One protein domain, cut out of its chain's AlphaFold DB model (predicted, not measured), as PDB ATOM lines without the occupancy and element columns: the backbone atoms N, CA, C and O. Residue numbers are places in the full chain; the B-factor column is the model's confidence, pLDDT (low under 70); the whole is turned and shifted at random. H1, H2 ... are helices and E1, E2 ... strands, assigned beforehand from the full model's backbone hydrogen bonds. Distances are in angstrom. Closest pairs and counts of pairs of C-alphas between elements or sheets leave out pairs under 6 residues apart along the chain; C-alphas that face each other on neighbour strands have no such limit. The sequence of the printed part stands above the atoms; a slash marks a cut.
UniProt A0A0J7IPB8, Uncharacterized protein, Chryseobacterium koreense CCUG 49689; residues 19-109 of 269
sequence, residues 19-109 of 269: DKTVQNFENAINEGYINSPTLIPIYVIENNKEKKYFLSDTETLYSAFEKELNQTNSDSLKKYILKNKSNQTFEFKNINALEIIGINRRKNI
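Overview. This is residues 19 to 109 of the 269 residues of an uncharacterized protein of Chryseobacterium koreense CCUG 49689 (UniProt A0A0J7IPB8). A small, strongly twisted sheet of three strands has the side-by-side helices H2 and H4 packed along one side of it, while a second side-by-side pair, H1 and H3, lies across one end of the whole, about at right angles to H2. Of this second pair H1 only grazes the sheet, and H3 is not on the sheet, though only just, and packs on H1 and H2 instead. The printed part has 91 residues, with four named helices and three named strands in the order H1 E1 E2 H2 H3 E3 H4. The sheet is mixed, in the order E2 E1 E3, and the class is mixed, helices and strands. The whole is compact, with a radius of gyration of the C-alphas of 12.1 A, and rounded, spanning 31 by 30 by 22 A.

Along the chain. Find C-alpha 21 at (183.470, 162.542, 192.602); from there H1, residues 21 to 31, runs 15.3 A. Next read E1, residues 39 to 46, 20.8 A long, which bends by 50 degrees at residue 43, and then E2, residues 51 to 57, 17.9 A. H2, residues 58 to 69, begins at C-alpha 58 at (170.808, 165.447, 199.577) and is 16.3 A long. After it come H3, residues 74 to 83, 14.3 A, and the short strand E3, residues 89 to 92. H4, residues 95 to 101, ends at C-alpha 101 at (173.419, 167.454, 209.429).

Arrangement. Begin with the inner strand E1. It forms an antiparallel hairpin with edge strand E2; look for N 42 and O 54, 3.0 A apart. On E1's other side edge strand E3 is parallel to it, with N 90 and O 43 2.9 A apart. H2 is on the sheet at the sheet's level, at a height of 2.9 A. H4 is on the sheet at a height of 7.5 A, over none of its strands, though only just: two of its C-alphas fall on E3. H2 and H4 touch, the closest C-alphas being those of Ala 64 and Ala 97 at 4.4 A, at a shallow tilt of 13 degrees, opposite ways. With residues 62 to 66 alone, H2 touches H3, about perpendicular at 84 degrees; the closest C-alphas, of Phe 65 and Leu 77, are 6.7 A apart. H3 touches H1, at a shallow tilt of 1 degrees, opposite ways, with the C-alphas of Glu 26 and Leu 82 closest at 6.6 A. H1 only grazes the sheet, with its residues 21 to 29. H3 and H4 are apart, as are H1 and H4. In H1, H2, H3 and H4 every O i to N i+4 pair is within hydrogen-bond range.

Size, cuts and confidence. The two C-alphas farthest apart are those of Asn 35 and Asn 48, at 34.0 A. The printed part has no cut, and no link is long; H1 to E1 is short and the others are tight. In the B-factor column the mean pLDDT of the printed part is 90.1; look at residues 32 to 35 and 47 to 48 for values under 70.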
ATOM      1  N   ASP A  19     188.401 159.837 188.399       84.38
ATOM      2  CA  ASP A  19     187.713 160.282 189.604       84.38
ATOM      3  C   ASP A  19     186.491 161.104 189.179       84.38
ATOM      4  O   ASP A  19     186.615 162.207 188.644       84.38
ATOM      5  N   LYS A  20     185.304 160.537 189.390       91.81
ATOM      6  CA  LYS A  20     184.022 161.154 189.047       91.81
ATOM      7  C   LYS A  20     183.374 161.848 190.235       91.81
ATOM      8  O   LYS A  20     182.219 162.234 190.125       91.81
ATOM      9  N   THR A  21     184.069 162.024 191.360       92.06
ATOM     10  CA  THR A  21     183.470 162.542 192.602       92.06
ATOM     11  C   THR A  21     182.723 163.857 192.372       92.06
ATOM     12  O   THR A  21     181.586 163.995 192.814       92.06
ATOM     13  N   VAL A  22     183.315 164.802 191.634       93.31
ATOM     14  CA  VAL A  22     182.693 166.113 191.372       93.31
ATOM     15  C   VAL A  22     181.447 165.978 190.497       93.31
ATOM     16  O   VAL A  22     180.384 166.456 190.882       93.31
ATOM     17  N   GLN A  23     181.547 165.276 189.363       93.31
ATOM     18  CA  GLN A  23     180.406 165.027 188.473       93.31
ATOM     19  C   GLN A  23     179.288 164.265 189.198       93.31
ATOM     20  O   GLN A  23     178.109 164.560 189.013       93.31
ATOM     21  N   ASN A  24     179.663 163.309 190.050       93.50
ATOM     22  CA  ASN A  24     178.729 162.508 190.823       93.50
ATOM     23  C   ASN A  24     177.994 163.341 191.869       93.50
ATOM     24  O   ASN A  24     176.774 163.259 191.980       93.50
ATOM     25  N   PHE A  25     178.717 164.219 192.564       95.00
ATOM     26  CA  PHE A  25     178.125 165.177 193.486       95.00
ATOM     27  C   PHE A  25     177.171 166.138 192.777       95.00
ATOM     28  O   PHE A  25     176.050 166.338 193.233       95.00
ATOM     29  N   GLU A  26     177.571 166.694 191.633       93.88
ATOM     30  CA  GLU A  26     176.698 167.561 190.834       93.88
ATOM     31  C   GLU A  26     175.410 166.858 190.422       93.88
ATOM     32  O   GLU A  26     174.324 167.406 190.599       93.88
ATOM     33  N   ASN A  27     175.520 165.640 189.894       92.00
ATOM     34  CA  ASN A  27     174.369 164.849 189.488       92.00
ATOM     35  C   ASN A  27     173.453 164.534 190.677       92.00
ATOM     36  O   ASN A  27     172.252 164.777 190.584       92.00
ATOM     37  N   ALA A  28     174.015 164.105 191.811       92.44
ATOM     38  CA  ALA A  28     173.254 163.847 193.027       92.44
ATOM     39  C   ALA A  28     172.483 165.092 193.489       92.44
ATOM     40  O   ALA A  28     171.294 165.000 193.771       92.44
ATOM     41  N   ILE A  29     173.104 166.275 193.506       93.19
ATOM     42  CA  ILE A  29     172.429 167.526 193.892       93.19
ATOM     43  C   ILE A  29     171.385 167.977 192.859       93.19
ATOM     44  O   ILE A  29     170.385 168.597 193.227       93.19
ATOM     45  N   ASN A  30     171.599 167.684 191.573       89.12
ATOM     46  CA  ASN A  30     170.679 168.045 190.496       89.12
ATOM     47  C   ASN A  30     169.434 167.151 190.436       89.12
ATOM     48  O   ASN A  30     168.358 167.665 190.140       89.12
ATOM     49  N   GLU A  31     169.583 165.851 190.694       82.06
ATOM     50  CA  GLU A  31     168.536 164.838 190.496       82.06
ATOM     51  C   GLU A  31     167.984 164.265 191.812       82.06
ATOM     52  O   GLU A  31     166.884 163.718 191.850       82.06
ATOM     53  N   GLY A  32     168.731 164.385 192.910       65.81
ATOM     54  CA  GLY A  32     168.463 163.715 194.183       65.81
ATOM     55  C   GLY A  32     167.476 164.421 195.110       65.81
ATOM     56  O   GLY A  32     167.413 164.052 196.277       65.81
ATOM     57  N   TYR A  33     166.740 165.430 194.642       59.97
ATOM     58  CA  TYR A  33     165.750 166.157 195.455       59.97
ATOM     59  C   TYR A  33     164.325 165.576 195.337       59.97
ATOM     60  O   TYR A  33     163.437 165.983 196.074       59.97
ATOM     61  N   ILE A  34     164.082 164.617 194.432       52.03
ATOM     62  CA  ILE A  34     162.725 164.123 194.143       52.03
ATOM     63  C   ILE A  34     162.583 162.654 194.595       52.03
ATOM     64  O   ILE A  34     163.143 161.749 193.975       52.03
ATOM     65  N   ASN A  35     161.830 162.451 195.686       52.50
ATOM     66  CA  ASN A  35     161.283 161.191 196.239       52.50
ATOM     67  C   ASN A  35     162.272 160.073 196.631       52.50
ATOM     68  O   ASN A  35     161.864 158.919 196.777       52.50
ATOM     69  N   SER A  36     163.574 160.360 196.700       73.38
ATOM     70  CA  SER A  36     164.622 159.379 197.022       73.38
ATOM     71  C   SER A  36     165.962 160.091 197.282       73.38
ATOM     72  O   SER A  36     166.779 160.210 196.354       73.38
ATOM     73  N   PRO A  37     166.221 160.593 198.500       86.19
ATOM     74  CA  PRO A  37     167.426 161.358 198.819       86.19
ATOM     75  C   PRO A  37     168.700 160.604 198.434       86.19
ATOM     76  O   PRO A  37     168.925 159.461 198.841       86.19
ATOM     77  N   THR A  38     169.533 161.222 197.594       92.62
ATOM     78  CA  THR A  38     170.752 160.579 197.082       92.62
ATOM     79  C   THR A  38     171.872 160.717 198.100       92.62
ATOM     80  O   THR A  38     172.122 161.802 198.621       92.62
ATOM     81  N   LEU A  39     172.553 159.611 198.388       94.56
ATOM     82  CA  LEU A  39     173.641 159.557 199.350       94.56
ATOM     83  C   LEU A  39     174.893 160.236 198.790       94.56
ATOM     84  O   LEU A  39     175.355 159.907 197.698       94.56
ATOM     85  N   ILE A  40     175.461 161.155 199.567       95.31
ATOM     86  CA  ILE A  40     176.611 161.979 199.187       95.31
ATOM     87  C   ILE A  40     177.664 162.001 200.305       95.31
ATOM     88  O   ILE A  40     177.335 162.242 201.472       95.31
ATOM     89  N   PRO A  41     178.947 161.748 199.999       95.31
ATOM     90  CA  PRO A  41     180.026 161.997 200.938       95.31
ATOM     91  C   PRO A  41     180.252 163.503 201.075       95.31
ATOM     92  O   PRO A  41     180.381 164.212 200.076       95.31
ATOM     93  N   ILE A  42     180.328 163.989 202.312       96.12
ATOM     94  CA  ILE A  42     180.574 165.402 202.598       96.12
ATOM     95  C   ILE A  42     181.572 165.563 203.736       96.12
ATOM     96  O   ILE A  42     181.662 164.738 204.652       96.12
ATOM     97  N   TYR A  43     182.310 166.663 203.688       95.25
ATOM     98  CA  TYR A  43     183.068 167.168 204.813       95.25
ATOM     99  C   TYR A  43     182.287 168.284 205.490       95.25
ATOM    100  O   TYR A  43     181.835 169.213 204.824       95.25
ATOM    101  N   VAL A  44     182.188 168.223 206.811       94.88
ATOM    102  CA  VAL A  44     181.548 169.267 207.608       94.88
ATOM    103  C   VAL A  44     182.538 169.860 208.598       94.88
ATOM    104  O   VAL A  44     183.286 169.130 209.254       94.88
ATOM    105  N   ILE A  45     182.533 171.186 208.685       91.62
ATOM    106  CA  ILE A  45     183.293 171.974 209.653       91.62
ATOM    107  C   ILE A  45     182.288 172.648 210.590       91.62
ATOM    108  O   ILE A  45     181.439 173.423 210.151       91.62
ATOM    109  N   GLU A  46     182.385 172.349 211.883       87.06
ATOM    110  CA  GLU A  46     181.665 173.080 212.928       87.06
ATOM    111  C   GLU A  46     182.505 174.292 213.331       87.06
ATOM    112  O   GLU A  46     183.523 174.107 213.980       87.06
ATOM    113  N   ASN A  47     182.107 175.510 212.959       68.62
ATOM    114  CA  ASN A  47     182.625 176.783 213.491       68.62
ATOM    115  C   ASN A  47     184.127 176.783 213.911       68.62
ATOM    116  O   ASN A  47     184.453 176.866 215.097       68.62
ATOM    117  N   ASN A  48     185.047 176.656 212.942       62.91
ATOM    118  CA  ASN A  48     186.513 176.578 213.131       62.91
ATOM    119  C   ASN A  48     187.049 175.396 213.977       62.91
ATOM    120  O   ASN A  48     188.191 175.431 214.438       62.91
ATOM    121  N   LYS A  49     186.255 174.340 214.170       74.31
ATOM    122  CA  LYS A  49     186.635 173.098 214.858       74.31
ATOM    123  C   LYS A  49     187.006 171.982 213.871       74.31
ATOM    124  O   LYS A  49     187.273 172.200 212.690       74.31
ATOM    125  N   GLU A  50     187.060 170.761 214.398       76.56
ATOM    126  CA  GLU A  50     187.439 169.541 213.699       76.56
ATOM    127  C   GLU A  50     186.580 169.286 212.450       76.56
ATOM    128  O   GLU A  50     185.349 169.226 212.496       76.56
ATOM    129  N   LYS A  51     187.264 169.082 211.323       88.75
ATOM    130  CA  LYS A  51     186.669 168.669 210.053       88.75
ATOM    131  C   LYS A  51     186.287 167.187 210.123       88.75
ATOM    132  O   LYS A  51     187.170 166.333 210.209       88.75
ATOM    133  N   LYS A  52     184.997 166.863 210.005       91.88
ATOM    134  CA  LYS A  52     184.507 165.472 209.937       91.88
ATOM    135  C   LYS A  52     184.101 165.096 208.519       91.88
ATOM    136  O   LYS A  52     183.554 165.921 207.797       91.88
ATOM    137  N   TYR A  53     184.362 163.853 208.127       92.94
ATOM    138  CA  TYR A  53     184.015 163.293 206.823       92.94
ATOM    139  C   TYR A  53     183.015 162.159 206.994       92.94
ATOM    140  O   TYR A  53     183.319 161.150 207.629       92.94
ATOM    141  N   PHE A  54     181.819 162.294 206.439       93.94
ATOM    142  CA  PHE A  54     180.795 161.266 206.582       93.94
ATOM    143  C   PHE A  54     179.865 161.197 205.380       93.94
ATOM    144  O   PHE A  54     179.852 162.071 204.515       93.94
ATOM    145  N   LEU A  55     179.099 160.111 205.330       94.25
ATOM    146  CA  LEU A  55     178.028 159.939 204.364       94.25
ATOM    147  C   LEU A  55     176.771 160.657 204.869       94.25
ATOM    148  O   LEU A  55     176.326 160.422 205.999       94.25
ATOM    149  N   SER A  56     176.224 161.531 204.036       94.50
ATOM    150  CA  SER A  56     174.942 162.207 204.220       94.50
ATOM    151  C   SER A  56     174.050 161.928 203.008       94.50
ATOM    152  O   SER A  56     174.364 161.064 202.191       94.50
ATOM    153  N   ASP A  57     172.948 162.646 202.906       93.56
ATOM    154  CA  ASP A  57     171.989 162.594 201.817       93.56
ATOM    155  C   ASP A  57     171.633 164.022 201.400       93.56
ATOM    156  O   ASP A  57     171.845 164.989 202.140       93.56
ATOM    157  N   THR A  58     171.151 164.156 200.170       93.62
ATOM    158  CA  THR A  58     170.808 165.447 199.577       93.62
ATOM    159  C   THR A  58     169.798 166.220 200.417       93.62
ATOM    160  O   THR A  58     170.034 167.391 200.695       93.62
ATOM    161  N   GLU A  59     168.721 165.585 200.873       92.44
ATOM    162  CA  GLU A  59     167.662 166.232 201.657       92.44
ATOM    163  C   GLU A  59     168.175 166.803 202.983       92.44
ATOM    164  O   GLU A  59     167.915 167.969 203.296       92.44
ATOM    165  N   THR A  60     168.970 166.033 203.729       93.69
ATOM    166  CA  THR A  60     169.602 166.500 204.967       93.69
ATOM    167  C   THR A  60     170.503 167.704 204.694       93.69
ATOM    168  O   THR A  60     170.487 168.674 205.455       93.69
ATOM    169  N   LEU A  61     171.283 167.674 203.606       94.94
ATOM    170  CA  LEU A  61     172.161 168.786 203.245       94.94
ATOM    171  C   LEU A  61     171.367 170.051 202.892       94.94
ATOM    172  O   LEU A  61     171.718 171.131 203.368       94.94
ATOM    173  N   TYR A  62     170.293 169.927 202.104       94.50
ATOM    174  CA  TYR A  62     169.395 171.047 201.801       94.50
ATOM    175  C   TYR A  62     168.772 171.610 203.083       94.50
ATOM    176  O   TYR A  62     168.889 172.806 203.332       94.50
ATOM    177  N   SER A  63     168.219 170.751 203.941       94.69
ATOM    178  CA  SER A  63     167.578 171.145 205.205       94.69
ATOM    179  C   SER A  63     168.543 171.853 206.165       94.69
ATOM    180  O   SER A  63     168.185 172.834 206.819       94.69
ATOM    181  N   ALA A  64     169.796 171.393 206.239       95.75
ATOM    182  CA  ALA A  64     170.832 172.062 207.021       95.75
ATOM    183  C   ALA A  64     171.143 173.461 206.459       95.75
ATOM    184  O   ALA A  64     171.244 174.424 207.221       95.75
ATOM    185  N   PHE A  65     171.229 173.605 205.131       95.94
ATOM    186  CA  PHE A  65     171.440 174.904 204.489       95.94
ATOM    187  C   PHE A  65     170.254 175.857 204.620       95.94
ATOM    188  O   PHE A  65     170.475 177.059 204.776       95.94
ATOM    189  N   GLU A  66     169.020 175.351 204.614       96.06
ATOM    190  CA  GLU A  66     167.833 176.166 204.886       96.06
ATOM    191  C   GLU A  66     167.929 176.845 206.251       96.06
ATOM    192  O   GLU A  66     167.665 178.043 206.374       96.06
ATOM    193  N   LYS A  67     168.361 176.099 207.278       96.38
ATOM    194  CA  LYS A  67     168.560 176.641 208.628       96.38
ATOM    195  C   LYS A  67     169.771 177.557 208.739       96.38
ATOM    196  O   LYS A  67     169.687 178.567 209.433       96.38
ATOM    197  N   GLU A  68     170.881 177.228 208.087       95.88
ATOM    198  CA  GLU A  68     172.100 178.048 208.124       95.88
ATOM    199  C   GLU A  68     171.891 179.414 207.464       95.88
ATOM    200  O   GLU A  68     172.295 180.435 208.011       95.88
ATOM    201  N   LEU A  69     171.241 179.436 206.297       95.12
ATOM    202  CA  LEU A  69     171.071 180.642 205.485       95.12
ATOM    203  C   LEU A  69     169.749 181.371 205.752       95.12
ATOM    204  O   LEU A  69     169.545 182.455 205.208       95.12
ATOM    205  N   ASN A  70     168.855 180.780 206.552       94.31
ATOM    206  CA  ASN A  70     167.485 181.246 206.766       94.31
ATOM    207  C   ASN A  70     166.747 181.525 205.437       94.31
ATOM    208  O   ASN A  70     166.127 182.570 205.254       94.31
ATOM    209  N   GLN A  71     166.863 180.594 204.481       91.69
ATOM    210  CA  GLN A  71     166.291 180.703 203.137       91.69
ATOM    211  C   GLN A  71     165.712 179.362 202.681       91.69
ATOM    212  O   GLN A  71     166.355 178.338 202.847       91.69
ATOM    213  N   THR A  72     164.544 179.385 202.039       90.94
ATOM    214  CA  THR A  72     163.826 178.190 201.549       90.94
ATOM    215  C   THR A  72     163.790 178.069 200.020       90.94
ATOM    216  O   THR A  72     163.248 177.113 199.474       90.94
ATOM    217  N   ASN A  73     164.350 179.037 199.283       92.38
ATOM    218  CA  ASN A  73     164.378 178.982 197.823       92.38
ATOM    219  C   ASN A  73     165.332 177.873 197.335       92.38
ATOM    220  O   ASN A  73     166.554 178.012 197.435       92.38
ATOM    221  N   SER A  74     164.764 176.803 196.771       87.69
ATOM    222  CA  SER A  74     165.500 175.606 196.335       87.69
ATOM    223  C   SER A  74     166.630 175.913 195.341       87.69
ATOM    224  O   SER A  74     167.762 175.479 195.554       87.69
ATOM    225  N   ASP A  75     166.393 176.747 194.322       90.81
ATOM    226  CA  ASP A  75     167.420 177.106 193.328       90.81
ATOM    227  C   ASP A  75     168.612 177.842 193.950       90.81
ATOM    228  O   ASP A  75     169.776 177.606 193.602       90.81
ATOM    229  N   SER A  76     168.336 178.724 194.909       91.94
ATOM    230  CA  SER A  76     169.368 179.457 195.636       91.94
ATOM    231  C   SER A  76     170.197 178.511 196.500       91.94
ATOM    232  O   SER A  76     171.427 178.543 196.423       91.94
ATOM    233  N   LEU A  77     169.548 177.629 197.266       93.50
ATOM    234  CA  LEU A  77     170.216 176.617 198.094       93.50
ATOM    235  C   LEU A  77     171.078 175.685 197.241       93.50
ATOM    236  O   LEU A  77     172.261 175.494 197.524       93.50
ATOM    237  N   LYS A  78     170.523 175.199 196.129       94.00
ATOM    238  CA  LYS A  78     171.220 174.379 195.139       94.00
ATOM    239  C   LYS A  78     172.482 175.069 194.631       94.00
ATOM    240  O   LYS A  78     173.559 174.472 194.627       94.00
ATOM    241  N   LYS A  79     172.387 176.350 194.256       93.31
ATOM    242  CA  LYS A  79     173.538 177.150 193.813       93.31
ATOM    243  C   LYS A  79     174.598 177.285 194.911       93.31
ATOM    244  O   LYS A  79     175.784 177.236 194.594       93.31
ATOM    245  N   TYR A  80     174.210 177.446 196.176       92.31
ATOM    246  CA  TYR A  80     175.154 177.484 197.301       92.31
ATOM    247  C   TYR A  80     175.863 176.146 197.517       92.31
ATOM    248  O   TYR A  80     177.087 176.124 197.642       92.31
ATOM    249  N   ILE A  81     175.121 175.040 197.499       95.38
ATOM    250  CA  ILE A  81     175.683 173.698 197.669       95.38
ATOM    251  C   ILE A  81     176.669 173.386 196.534       95.38
ATOM    252  O   ILE A  81     177.814 173.002 196.782       95.38
ATOM    253  N   LEU A  82     176.266 173.628 195.283       95.81
ATOM    254  CA  LEU A  82     177.082 173.339 194.103       95.81
ATOM    255  C   LEU A  82     178.353 174.194 194.005       95.81
ATOM    256  O   LEU A  82     179.305 173.764 193.359       95.81
ATOM    257  N   LYS A  83     178.440 175.357 194.667       95.56
ATOM    258  CA  LYS A  83     179.706 176.118 194.743       95.56
ATOM    259  C   LYS A  83     180.833 175.319 195.407       95.56
ATOM    260  O   LYS A  83     181.991 175.525 195.064       95.56
ATOM    261  N   ASN A  84     180.503 174.389 196.306       94.00
ATOM    262  CA  ASN A  84     181.472 173.558 197.028       94.00
ATOM    263  C   ASN A  84     181.610 172.144 196.438       94.00
ATOM    264  O   ASN A  84     182.210 171.264 197.048       94.00
ATOM    265  N   LYS A  85     181.093 171.901 195.228       93.88
ATOM    266  CA  LYS A  85     181.119 170.580 194.577       93.88
ATOM    267  C   LYS A  85     182.508 169.949 194.460       93.88
ATOM    268  O   LYS A  85     182.627 168.732 194.541       93.88
ATOM    269  N   SER A  86     183.559 170.755 194.294       90.94
ATOM    270  CA  SER A  86     184.921 170.255 194.063       90.94
ATOM    271  C   SER A  86     185.557 169.623 195.302       90.94
ATOM    272  O   SER A  86     186.347 168.696 195.172       90.94
ATOM    273  N   ASN A  87     185.232 170.120 196.500       90.62
ATOM    274  CA  ASN A  87     185.814 169.657 197.765       90.62
ATOM    275  C   ASN A  87     184.774 169.074 198.739       90.62
ATOM    276  O   ASN A  87     185.156 168.638 199.827       90.62
ATOM    277  N   GLN A  88     183.486 169.137 198.375       95.00
ATOM    278  CA  GLN A  88     182.316 168.777 199.182       95.00
ATOM    279  C   GLN A  88     182.438 169.217 200.647       95.00
ATOM    280  O   GLN A  88     182.080 168.471 201.555       95.00
ATOM    281  N   THR A  89     183.028 170.389 200.891       95.31
ATOM    282  CA  THR A  89     183.279 170.895 202.241       95.31
ATOM    283  C   THR A  89     182.277 171.990 202.566       95.31
ATOM    284  O   THR A  89     182.158 172.964 201.829       95.31
ATOM    285  N   PHE A  90     181.579 171.826 203.684       95.12
ATOM    286  CA  PHE A  90     180.531 172.730 204.135       95.12
ATOM    287  C   PHE A  90     180.800 173.163 205.573       95.12
ATOM    288  O   PHE A  90     181.101 172.340 206.439       95.12
ATOM    289  N   GLU A  91     180.716 174.463 205.821       93.94
ATOM    290  CA  GLU A  91     180.841 175.041 207.155       93.94
ATOM    291  C   GLU A  91     179.455 175.451 207.643       93.94
ATOM    292  O   GLU A  91     178.721 176.122 206.918       93.94
ATOM    293  N   PHE A  92     179.119 175.044 208.866       93.94
ATOM    294  CA  PHE A  92     177.882 175.443 209.532       93.94
ATOM    295  C   PHE A  92     178.217 176.113 210.863       93.94
ATOM    296  O   PHE A  92     179.035 175.607 211.644       93.94
ATOM    297  N   LYS A  93     177.577 177.255 211.117       93.38
ATOM    298  CA  LYS A  93     177.698 178.020 212.366       93.38
ATOM    299  C   LYS A  93     176.431 177.917 213.202       93.38
ATOM    300  O   LYS A  93     176.496 178.029 214.425       93.38
ATOM    301  N   ASN A  94     175.287 177.687 212.562       94.38
ATOM    302  CA  ASN A  94     174.011 177.506 213.229       94.38
ATOM    303  C   ASN A  94     173.950 176.125 213.904       94.38
ATOM    304  O   ASN A  94     174.080 175.088 213.253       94.38
ATOM    305  N   ILE A  95     173.698 176.111 215.216       93.25
ATOM    306  CA  ILE A  95     173.586 174.881 216.016       93.25
ATOM    307  C   ILE A  95     172.481 173.967 215.472       93.25
ATOM    308  O   ILE A  95     172.701 172.769 215.333       93.25
ATOM    309  N   ASN A  96     171.338 174.522 215.064       95.69
ATOM    310  CA  ASN A  96     170.239 173.730 214.508       95.69
ATOM    311  C   ASN A  96     170.624 173.092 213.162       95.69
ATOM    312  O   ASN A  96     170.232 171.963 212.881       95.69
ATOM    313  N   ALA A  97     171.424 173.776 212.335       95.69
ATOM    314  CA  ALA A  97     171.939 173.199 211.092       95.69
ATOM    315  C   ALA A  97     172.932 172.054 211.373       95.69
ATOM    316  O   ALA A  97     172.878 171.007 210.725       95.69
ATOM    317  N   LEU A  98     173.791 172.221 212.384       94.12
ATOM    318  CA  LEU A  98     174.733 171.195 212.847       94.12
ATOM    319  C   LEU A  98     174.025 169.961 213.435       94.12
ATOM    320  O   LEU A  98     174.492 168.829 213.262       94.12
ATOM    321  N   GLU A  99     172.893 170.159 214.110       94.31
ATOM    322  CA  GLU A  99     172.042 169.070 214.593       94.31
ATOM    323  C   GLU A  99     171.374 168.315 213.443       94.31
ATOM    324  O   GLU A  99     171.443 167.085 213.423       94.31
ATOM    325  N   ILE A 100     170.808 169.031 212.461       95.50
ATOM    326  CA  ILE A 100     170.183 168.437 211.265       95.50
ATOM    327  C   ILE A 100     171.199 167.617 210.469       95.50
ATOM    328  O   ILE A 100     170.954 166.448 210.177       95.50
ATOM    329  N   ILE A 101     172.377 168.183 210.169       94.44
ATOM    330  CA  ILE A 101     173.419 167.454 209.429       94.44
ATOM    331  C   ILE A 101     173.961 166.257 210.233       94.44
ATOM    332  O   ILE A 101     174.501 165.299 209.671       94.44
ATOM    333  N   GLY A 102     173.769 166.271 211.557       92.75
ATOM    334  CA  GLY A 102     174.057 165.154 212.447       92.75
ATOM    335  C   GLY A 102     175.542 164.982 212.758       92.75
ATOM    336  O   GLY A 102     175.979 163.860 213.026       92.75
ATOM    337  N   ILE A 103     176.328 166.066 212.749       90.50
ATOM    338  CA  ILE A 103     177.799 166.029 212.890       90.50
ATOM    339  C   ILE A 103     178.284 165.312 214.168       90.50
ATOM    340  O   ILE A 103     179.371 164.725 214.196       90.50
ATOM    341  N   ASN A 104     177.474 165.327 215.228       87.19
ATOM    342  CA  ASN A 104     177.792 164.705 216.516       87.19
ATOM    343  C   ASN A 104     177.352 163.239 216.624       87.19
ATOM    344  O   ASN A 104     177.852 162.522 217.485       87.19
ATOM    345  N   ARG A 105     176.440 162.781 215.758       88.31
ATOM    346  CA  ARG A 105     175.886 161.415 215.790       88.31
ATOM    347  C   ARG A 105     176.476 160.519 214.700       88.31
ATOM    348  O   ARG A 105     176.537 159.304 214.869       88.31
ATOM    349  N   ARG A 106     176.907 161.100 213.575       88.50
ATOM    350  CA  ARG A 106     177.456 160.353 212.437       88.50
ATOM    351  C   ARG A 106     178.913 159.953 212.687       88.50
ATOM    352  O   ARG A 106     179.734 160.743 213.148       88.50
ATOM    353  N   LYS A 107     179.242 158.704 212.350       86.19
ATOM    354  CA  LYS A 107     180.604 158.167 212.459       86.19
ATOM    355  C   LYS A 107     181.483 158.720 211.337       86.19
ATOM    356  O   LYS A 107     181.098 158.681 210.170       86.19
ATOM    357  N   ASN A 108     182.684 159.173 211.692       90.00
ATOM    358  CA  ASN A 108     183.683 159.610 210.722       90.00
ATOM    359  C   ASN A 108     184.144 158.429 209.844       90.00
ATOM    360  O   ASN A 108     184.395 157.325 210.342       90.00
ATOM    361  N   ILE A 109     184.278 158.667 208.544       91.06
ATOM    362  CA  ILE A 109     184.740 157.688 207.558       91.06
ATOM    363  C   ILE A 109     186.236 157.453 207.741       91.06
ATOM    364  O   ILE A 109     187.018 158.393 207.884       91.06
TER     365      ILE A 109